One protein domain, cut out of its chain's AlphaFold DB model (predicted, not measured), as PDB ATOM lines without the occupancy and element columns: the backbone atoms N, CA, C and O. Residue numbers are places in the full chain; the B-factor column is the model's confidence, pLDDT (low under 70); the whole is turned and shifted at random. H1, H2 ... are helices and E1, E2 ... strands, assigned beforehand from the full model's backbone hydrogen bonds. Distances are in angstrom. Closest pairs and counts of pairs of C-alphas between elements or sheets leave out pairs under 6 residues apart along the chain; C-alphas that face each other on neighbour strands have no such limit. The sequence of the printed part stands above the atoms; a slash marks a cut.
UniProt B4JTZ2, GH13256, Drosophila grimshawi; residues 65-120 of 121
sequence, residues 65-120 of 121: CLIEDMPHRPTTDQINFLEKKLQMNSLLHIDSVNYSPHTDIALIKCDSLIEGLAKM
ATOM      1  N   CYS A  65     -30.814   3.530 140.608       92.25
ATOM      2  CA  CYS A  65     -30.919   4.229 139.335       92.25
ATOM      3  C   CYS A  65     -29.744   3.915 138.406       92.25
ATOM      4  O   CYS A  65     -28.606   3.762 138.850       92.25
ATOM      5  N   LEU A  66     -30.024   3.878 137.107       92.69
ATOM      6  CA  LEU A  66     -29.035   3.988 136.041       92.69
ATOM      7  C   LEU A  66     -29.206   5.350 135.388       92.69
ATOM      8  O   LEU A  66     -30.327   5.733 135.074       92.69
ATOM      9  N   ILE A  67     -28.112   6.073 135.190       94.06
ATOM     10  CA  ILE A  67     -28.146   7.373 134.520       94.06
ATOM     11  C   ILE A  67     -27.923   7.132 133.022       94.06
ATOM     12  O   ILE A  67     -26.964   6.456 132.642       94.06
ATOM     13  N   GLU A  68     -28.828   7.648 132.189       94.44
ATOM     14  CA  GLU A  68     -28.713   7.620 130.727       94.44
ATOM     15  C   GLU A  68     -27.428   8.316 130.268       94.44
ATOM     16  O   GLU A  68     -26.963   9.258 130.905       94.44
ATOM     17  N   ASP A  69     -26.834   7.831 129.177       93.94
ATOM     18  CA  ASP A  69     -25.638   8.409 128.545       93.94
ATOM     19  C   ASP A  69     -24.377   8.487 129.426       93.94
ATOM     20  O   ASP A  69     -23.400   9.160 129.087       93.94
ATOM     21  N   MET A  70     -24.342   7.742 130.533       92.44
ATOM     22  CA  MET A  70     -23.127   7.607 131.333       92.44
ATOM     23  C   MET A  70     -21.996   6.946 130.536       92.44
ATOM     24  O   MET A  70     -22.210   5.918 129.881       92.44
ATOM     25  N   PRO A  71     -20.754   7.451 130.646       90.62
ATOM     26  CA  PRO A  71     -19.616   6.817 130.004       90.62
ATOM     27  C   PRO A  71     -19.398   5.412 130.576       90.62
ATOM     28  O   PRO A  71     -19.332   5.225 131.790       90.62
ATOM     29  N   HIS A  72     -19.218   4.417 129.700       88.56
ATOM     30  CA  HIS A  72     -18.968   3.025 130.105       88.56
ATOM     31  C   HIS A  72     -17.747   2.865 131.021       88.56
ATOM     32  O   HIS A  72     -17.680   1.924 131.811       88.56
ATOM     33  N   ARG A  73     -16.756   3.750 130.875       91.25
ATOM     34  CA  ARG A  73     -15.551   3.811 131.705       91.25
ATOM     35  C   ARG A  73     -15.246   5.276 132.023       91.25
ATOM     36  O   ARG A  73     -14.559   5.916 131.229       91.25
ATOM     37  N   PRO A  74     -15.779   5.810 133.133       92.38
ATOM     38  CA  PRO A  74     -15.489   7.173 133.552       92.38
ATOM     39  C   PRO A  74     -13.994   7.355 133.860       92.38
ATOM     40  O   PRO A  74     -13.358   6.455 134.415       92.38
ATOM     41  N   THR A  75     -13.429   8.513 133.517       95.56
ATOM     42  CA  THR A  75     -12.062   8.890 133.918       95.56
ATOM     43  C   THR A  75     -12.000   9.238 135.408       95.56
ATOM     44  O   THR A  75     -13.026   9.466 136.050       95.56
ATOM     45  N   THR A  76     -10.796   9.330 135.982       95.88
ATOM     46  CA  THR A  76     -10.620   9.775 137.376       95.88
ATOM     47  C   THR A  76     -11.234  11.157 137.625       95.88
ATOM     48  O   THR A  76     -11.884  11.354 138.648       95.88
ATOM     49  N   ASP A  77     -11.105  12.092 136.682       95.69
ATOM     50  CA  ASP A  77     -11.686  13.435 136.814       95.69
ATOM     51  C   ASP A  77     -13.216  13.408 136.782       95.69
ATOM     52  O   ASP A  77     -13.867  14.071 137.592       95.69
ATOM     53  N   GLN A  78     -13.794  12.570 135.916       95.00
ATOM     54  CA  GLN A  78     -15.235  12.334 135.872       95.00
ATOM     55  C   GLN A  78     -15.750  11.701 137.173       95.00
ATOM     56  O   GLN A  78     -16.775  12.138 137.690       95.00
ATOM     57  N   ILE A  79     -15.033  10.729 137.750       94.88
ATOM     58  CA  ILE A  79     -15.384  10.134 139.053       94.88
ATOM     59  C   ILE A  79     -15.337  11.198 140.155       94.88
ATOM     60  O   ILE A  79     -16.317  11.372 140.875       94.88
ATOM     61  N   ASN A  80     -14.256  11.977 140.231       95.31
ATOM     62  CA  ASN A  80     -14.107  13.050 141.218       95.31
ATOM     63  C   ASN A  80     -15.224  14.102 141.108       95.31
ATOM     64  O   ASN A  80     -15.661  14.678 142.107       95.31
ATOM     65  N   PHE A  81     -15.683  14.395 139.891       94.56
ATOM     66  CA  PHE A  81     -16.820  15.277 139.660       94.56
ATOM     67  C   PHE A  81     -18.135  14.684 140.154       94.56
ATOM     68  O   PHE A  81     -18.881  15.378 140.849       94.56
ATOM     69  N   LEU A  82     -18.402  13.417 139.825       93.88
ATOM     70  CA  LEU A  82     -19.593  12.703 140.278       93.88
ATOM     71  C   LEU A  82     -19.645  12.659 141.798       93.88
ATOM     72  O   LEU A  82     -20.662  13.035 142.366       93.88
ATOM     73  N   GLU A  83     -18.545  12.302 142.459       93.75
ATOM     74  CA  GLU A  83     -18.461  12.300 143.918       93.75
ATOM     75  C   GLU A  83     -18.806  13.678 144.484       93.75
ATOM     76  O   GLU A  83     -19.673  13.788 145.344       93.75
ATOM     77  N   LYS A  84     -18.219  14.760 143.957       93.00
ATOM     78  CA  LYS A  84     -18.521  16.130 144.412       93.00
ATOM     79  C   LYS A  84     -19.976  16.547 144.185       93.00
ATOM     80  O   LYS A  84     -20.492  17.351 144.959       93.00
ATOM     81  N   LYS A  85     -20.619  16.066 143.119       92.62
ATOM     82  CA  LYS A  85     -22.007  16.414 142.775       92.62
ATOM     83  C   LYS A  85     -23.042  15.553 143.492       92.62
ATOM     84  O   LYS A  85     -24.103  16.068 143.822       92.62
ATOM     85  N   LEU A  86     -22.733  14.287 143.749       92.69
ATOM     86  CA  LEU A  86     -23.629  13.284 144.326       92.69
ATOM     87  C   LEU A  86     -23.349  13.089 145.822       92.69
ATOM     88  O   LEU A  86     -23.146  11.977 146.302       92.69
ATOM     89  N   GLN A  87     -23.311  14.191 146.567       91.12
ATOM     90  CA  GLN A  87     -23.095  14.160 148.013       91.12
ATOM     91  C   GLN A  87     -24.387  13.796 148.753       91.12
ATOM     92  O   GLN A  87     -25.492  14.113 148.300       91.12
ATOM     93  N   MET A  88     -24.259  13.176 149.930       87.00
ATOM     94  CA  MET A  88     -25.414  12.950 150.803       87.00
ATOM     95  C   MET A  88     -26.114  14.275 151.122       87.00
ATOM     96  O   MET A  88     -25.462  15.290 151.364       87.00
ATOM     97  N   ASN A  89     -27.448  14.249 151.140       86.12
ATOM     98  CA  ASN A  89     -28.304  15.418 151.380       86.12
ATOM     99  C   ASN A  89     -28.155  16.549 150.344       86.12
ATOM    100  O   ASN A  89     -28.504  17.694 150.629       86.12
ATOM    101  N   SER A  90     -27.658  16.244 149.142       89.25
ATOM    102  CA  SER A  90     -27.697  17.174 148.011       89.25
ATOM    103  C   SER A  90     -28.979  17.001 147.195       89.25
ATOM    104  O   SER A  90     -29.536  15.906 147.094       89.25
ATOM    105  N   LEU A  91     -29.464  18.103 146.619       90.81
ATOM    106  CA  LEU A  91     -30.572  18.081 145.671       90.81
ATOM    107  C   LEU A  91     -30.012  18.015 144.253       90.81
ATOM    108  O   LEU A  91     -29.243  18.886 143.845       90.81
ATOM    109  N   LEU A  92     -30.438  17.002 143.505       92.25
ATOM    110  CA  LEU A  92     -30.138  16.846 142.089       92.25
ATOM    111  C   LEU A  92     -31.442  16.910 141.294       92.25
ATOM    112  O   LEU A  92     -32.404  16.214 141.615       92.25
ATOM    113  N   HIS A  93     -31.472  17.749 140.262       94.25
ATOM    114  CA  HIS A  93     -32.588  17.775 139.326       94.25
ATOM    115  C   HIS A  93     -32.484  16.588 138.362       94.25
ATOM    116  O   HIS A  93     -31.431  16.376 137.760       94.25
ATOM    117  N   ILE A  94     -33.572  15.831 138.235       96.44
ATOM    118  CA  ILE A  94     -33.703  14.702 137.314       96.44
ATOM    119  C   ILE A  94     -34.739  15.086 136.261       96.44
ATOM    120  O   ILE A  94     -35.884  15.379 136.609       96.44
ATOM    121  N   ASP A  95     -34.332  15.087 134.994       97.75
ATOM    122  CA  ASP A  95     -35.146  15.565 133.875       97.75
ATOM    123  C   ASP A  95     -36.248  14.563 133.510       97.75
ATOM    124  O   ASP A  95     -37.358  14.943 133.134       97.75
ATOM    125  N   SER A  96     -35.965  13.264 133.638       97.06
ATOM    126  CA  SER A  96     -36.957  12.209 133.439       97.06
ATOM    127  C   SER A  96     -36.604  10.929 134.195       97.06
ATOM    128  O   SER A  96     -35.445  10.663 134.519       97.06
ATOM    129  N   VAL A  97     -37.634  10.130 134.477       95.75
ATOM    130  CA  VAL A  97     -37.520   8.815 135.113       95.75
ATOM    131  C   VAL A  97     -38.336   7.810 134.310       95.75
ATOM    132  O   VAL A  97     -39.521   8.029 134.055       95.75
ATOM    133  N   ASN A  98     -37.715   6.695 133.939       94.06
ATOM    134  CA  ASN A  98     -38.345   5.575 133.262       94.06
ATOM    135  C   ASN A  98     -38.149   4.294 134.084       94.06
ATOM    136  O   ASN A  98     -37.029   3.832 134.304       94.06
ATOM    137  N   TYR A  99     -39.253   3.719 134.555       88.75
ATOM    138  CA  TYR A  99     -39.235   2.471 135.308       88.75
ATOM    139  C   TYR A  99     -39.365   1.287 134.357       88.75
ATOM    140  O   TYR A  99     -40.382   1.119 133.684       88.75
ATOM    141  N   SER A 100     -38.347   0.429 134.337       81.25
ATOM    142  CA  SER A 100     -38.415  -0.814 133.577       81.25
ATOM    143  C   SER A 100     -39.399  -1.784 134.246       81.25
ATOM    144  O   SER A 100     -39.262  -2.077 135.433       81.25
ATOM    145  N   PRO A 101     -40.361  -2.362 133.505       77.69
ATOM    146  CA  PRO A 101     -41.337  -3.296 134.071       77.69
ATOM    147  C   PRO A 101     -40.712  -4.629 134.514       77.69
ATOM    148  O   PRO A 101     -41.364  -5.428 135.186       77.69
ATOM    149  N   HIS A 102     -39.461  -4.897 134.127       77.75
ATOM    150  CA  HIS A 102     -38.780  -6.168 134.379       77.75
ATOM    151  C   HIS A 102     -37.672  -6.071 135.434       77.75
ATOM    152  O   HIS A 102     -37.162  -7.102 135.874       77.75
ATOM    153  N   THR A 103     -37.293  -4.862 135.855       77.38
ATOM    154  CA  THR A 103     -36.204  -4.636 136.813       77.38
ATOM    155  C   THR A 103     -36.623  -3.608 137.850       77.38
ATOM    156  O   THR A 103     -37.219  -2.601 137.493       77.38
ATOM    157  N   ASP A 104     -36.219  -3.774 139.109       78.94
ATOM    158  CA  ASP A 104     -36.458  -2.761 140.154       78.94
ATOM    159  C   ASP A 104     -35.464  -1.573 140.049       78.94
ATOM    160  O   ASP A 104     -35.063  -0.992 141.055       78.94
ATOM    161  N   ILE A 105     -35.012  -1.268 138.828       87.62
ATOM    162  CA  ILE A 105     -34.042  -0.225 138.496       87.62
ATOM    163  C   ILE A 105     -34.762   0.852 137.688       87.62
ATOM    164  O   ILE A 105     -35.441   0.547 136.703       87.62
ATOM    165  N   ALA A 106     -34.583   2.103 138.099       92.31
ATOM    166  CA  ALA A 106     -35.061   3.270 137.376       92.31
ATOM    167  C   ALA A 106     -33.979   3.769 136.411       92.31
ATOM    168  O   ALA A 106     -32.838   3.986 136.811       92.31
ATOM    169  N   LEU A 107     -34.323   3.964 135.146       94.56
ATOM    170  CA  LEU A 107     -33.475   4.681 134.203       94.56
ATOM    171  C   LEU A 107     -33.786   6.175 134.337       94.56
ATOM    172  O   LEU A 107     -34.950   6.565 134.262       94.56
ATOM    173  N   ILE A 108     -32.776   6.999 134.603       96.50
ATOM    174  CA  ILE A 108     -32.934   8.433 134.854       96.50
ATOM    175  C   ILE A 108     -32.137   9.257 133.850       96.50
ATOM    176  O   ILE A 108     -30.990   8.932 133.546       96.50
ATOM    177  N   LYS A 109     -32.721  10.363 133.393       97.38
ATOM    178  CA  LYS A 109     -32.025  11.371 132.594       97.38
ATOM    179  C   LYS A 109     -31.626  12.548 133.475       97.38
ATOM    180  O   LYS A 109     -32.440  13.043 134.256       97.38
ATOM    181  N   CYS A 110     -30.369  12.970 133.373       97.00
ATOM    182  CA  CYS A 110     -29.839  14.116 134.106       97.00
ATOM    183  C   CYS A 110     -28.873  14.905 133.213       97.00
ATOM    184  O   CYS A 110     -27.654  14.736 133.282       97.00
ATOM    185  N   ASP A 111     -29.428  15.774 132.372       96.00
ATOM    186  CA  ASP A 111     -28.710  16.547 131.357       96.00
ATOM    187  C   ASP A 111     -27.597  17.383 131.994       96.00
ATOM    188  O   ASP A 111     -26.452  17.358 131.547       96.00
ATOM    189  N   SER A 112     -27.888  18.028 133.129       94.56
ATOM    190  CA  SER A 112     -26.900  18.839 133.852       94.56
ATOM    191  C   SER A 112     -25.663  18.050 134.307       94.56
ATOM    192  O   SER A 112     -24.557  18.599 134.360       94.56
ATOM    193  N   LEU A 113     -25.828  16.763 134.631       95.00
ATOM    194  CA  LEU A 113     -24.735  15.893 135.048       95.00
ATOM    195  C   LEU A 113     -23.941  15.399 133.836       95.00
ATOM    196  O   LEU A 113     -22.712  15.468 133.852       95.00
ATOM    197  N   ILE A 114     -24.634  14.967 132.778       95.62
ATOM    198  CA  ILE A 114     -24.022  14.469 131.538       95.62
ATOM    199  C   ILE A 114     -23.235  15.573 130.822       95.62
ATOM    200  O   ILE A 114     -22.080  15.366 130.449       95.62
ATOM    201  N   GLU A 115     -23.780  16.784 130.722       94.94
ATOM    202  CA  GLU A 115     -23.053  17.947 130.197       94.94
ATOM    203  C   GLU A 115     -21.815  18.291 131.036       94.94
ATOM    204  O   GLU A 115     -20.796  18.739 130.508       94.94
ATOM    205  N   GLY A 116     -21.897  18.104 132.358       93.75
ATOM    206  CA  GLY A 116     -20.770  18.282 133.267       93.75
ATOM    207  C   GLY A 116     -19.645  17.283 132.999       93.75
ATOM    208  O   GLY A 116     -18.484  17.679 132.928       93.75
ATOM    209  N   LEU A 117     -19.996  16.013 132.783       93.31
ATOM    210  CA  LEU A 117     -19.054  14.947 132.439       93.31
ATOM    211  C   LEU A 117     -18.391  15.160 131.076       93.31
ATOM    212  O   LEU A 117     -17.195  14.904 130.933       93.31
ATOM    213  N   ALA A 118     -19.148  15.641 130.087       91.19
ATOM    214  CA  ALA A 118     -18.649  15.878 128.734       91.19
ATOM    215  C   ALA A 118     -17.569  16.975 128.677       91.19
ATOM    216  O   ALA A 118     -16.707  16.947 127.803       91.19
ATOM    217  N   LYS A 119     -17.574  17.919 129.628       92.31
ATOM    218  CA  LYS A 119     -16.562  18.987 129.751       92.31
ATOM    219  C   LYS A 119     -15.223  18.509 130.326       92.31
ATOM    220  O   LYS A 119     -14.293  19.304 130.405       92.31
ATOM    221  N   MET A 120     -15.147  17.256 130.772       84.62
ATOM    222  CA  MET A 120     -13.972  16.651 131.414       84.62
ATOM    223  C   MET A 120     -13.272  15.615 130.526       84.62
ATOM    224  O   MET A 120     -12.455  14.840 131.023       84.62
TER     225      MET A 120
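Overview. This is residues 65 to 120 of the 121 residues of the protein "GH13256" of Drosophila grimshawi (UniProt B4JTZ2). A small three-stranded sheet makes one end of this domain and two short helices, side by side and running opposite ways, make the other. The hairpin of E2 and E3 with E1 along E3 forms the sheet, a tight link of 1 residue joins E3 to H2, and the links on either side of H1, residues 68 to 75 and 86 to 95, swing wide on opposite sides between the two ends. The printed part has 56 residues, with two named helices and three named strands in the order E1, H1, E2, E3, H2; the sheet runs E1, E3, E2 and is mixed, and the class is mixed, helices and strands. The whole is only just compact, close to loose, with a radius of gyration of the C-alphas of 11.9 A and spans of 34 by 26 by 16 A.

Along the chain. The printed part begins with strand E1, residues 65 to 67, 6.4 A long, with C-alpha 65 at (-30.919, 4.229, 139.335). Helix H1 is residues 76 to 85, 14.2 A long, starting from C-alpha 76 at (-10.620, 9.775, 137.376). Strand E2, residues 96 to 99, measures 10.2 A, and strand E3, residues 105 to 109, measures 13.2 A. Helix H2, residues 111 to 118, is 10.4 A long and ends with C-alpha 118 at (-18.649, 15.878, 128.734).

Arrangement. In the sheet, E3 is the inner strand and E1 and E2 are the edge strands. E1 and E3 are parallel, at 32 degrees; N 66 and O 106 are within hydrogen-bond range at 2.8 A, as are N 108 and O 66 at 2.8 A. E2 and E3 form a hairpin and are antiparallel, at 160 degrees; N 98 and O 107 are 2.8 A apart, and N 109 and O 96 are 3.0 A apart. H2 is not on the sheet, but only just, with 4 pairs of C-alphas within 10 A. H1 is not on the sheet, with 0 such pairs. H1 and H2 only just touch, with 3 pairs of C-alphas within 8 A, the closest being those of Gln 78 and Leu 117 at 5.8 A. Their lines stand at a shallow tilt of 25 degrees, opposite ways. H1 and E3 are apart, as are E2 and H2. In H1 and H2 every O i to N i+4 pair is within hydrogen-bond range.

Size, cuts and confidence. The two C-alphas farthest apart, those of Asp 77 and Pro 101, are 34.2 A from each other. The printed part has no cut. The links E2 to E3 and E3 to H2 are tight, the links E1 to H1 and H1 to E2 are short, and no link is long. The mean pLDDT of the printed part is 91.9, and no printed residue is under 70.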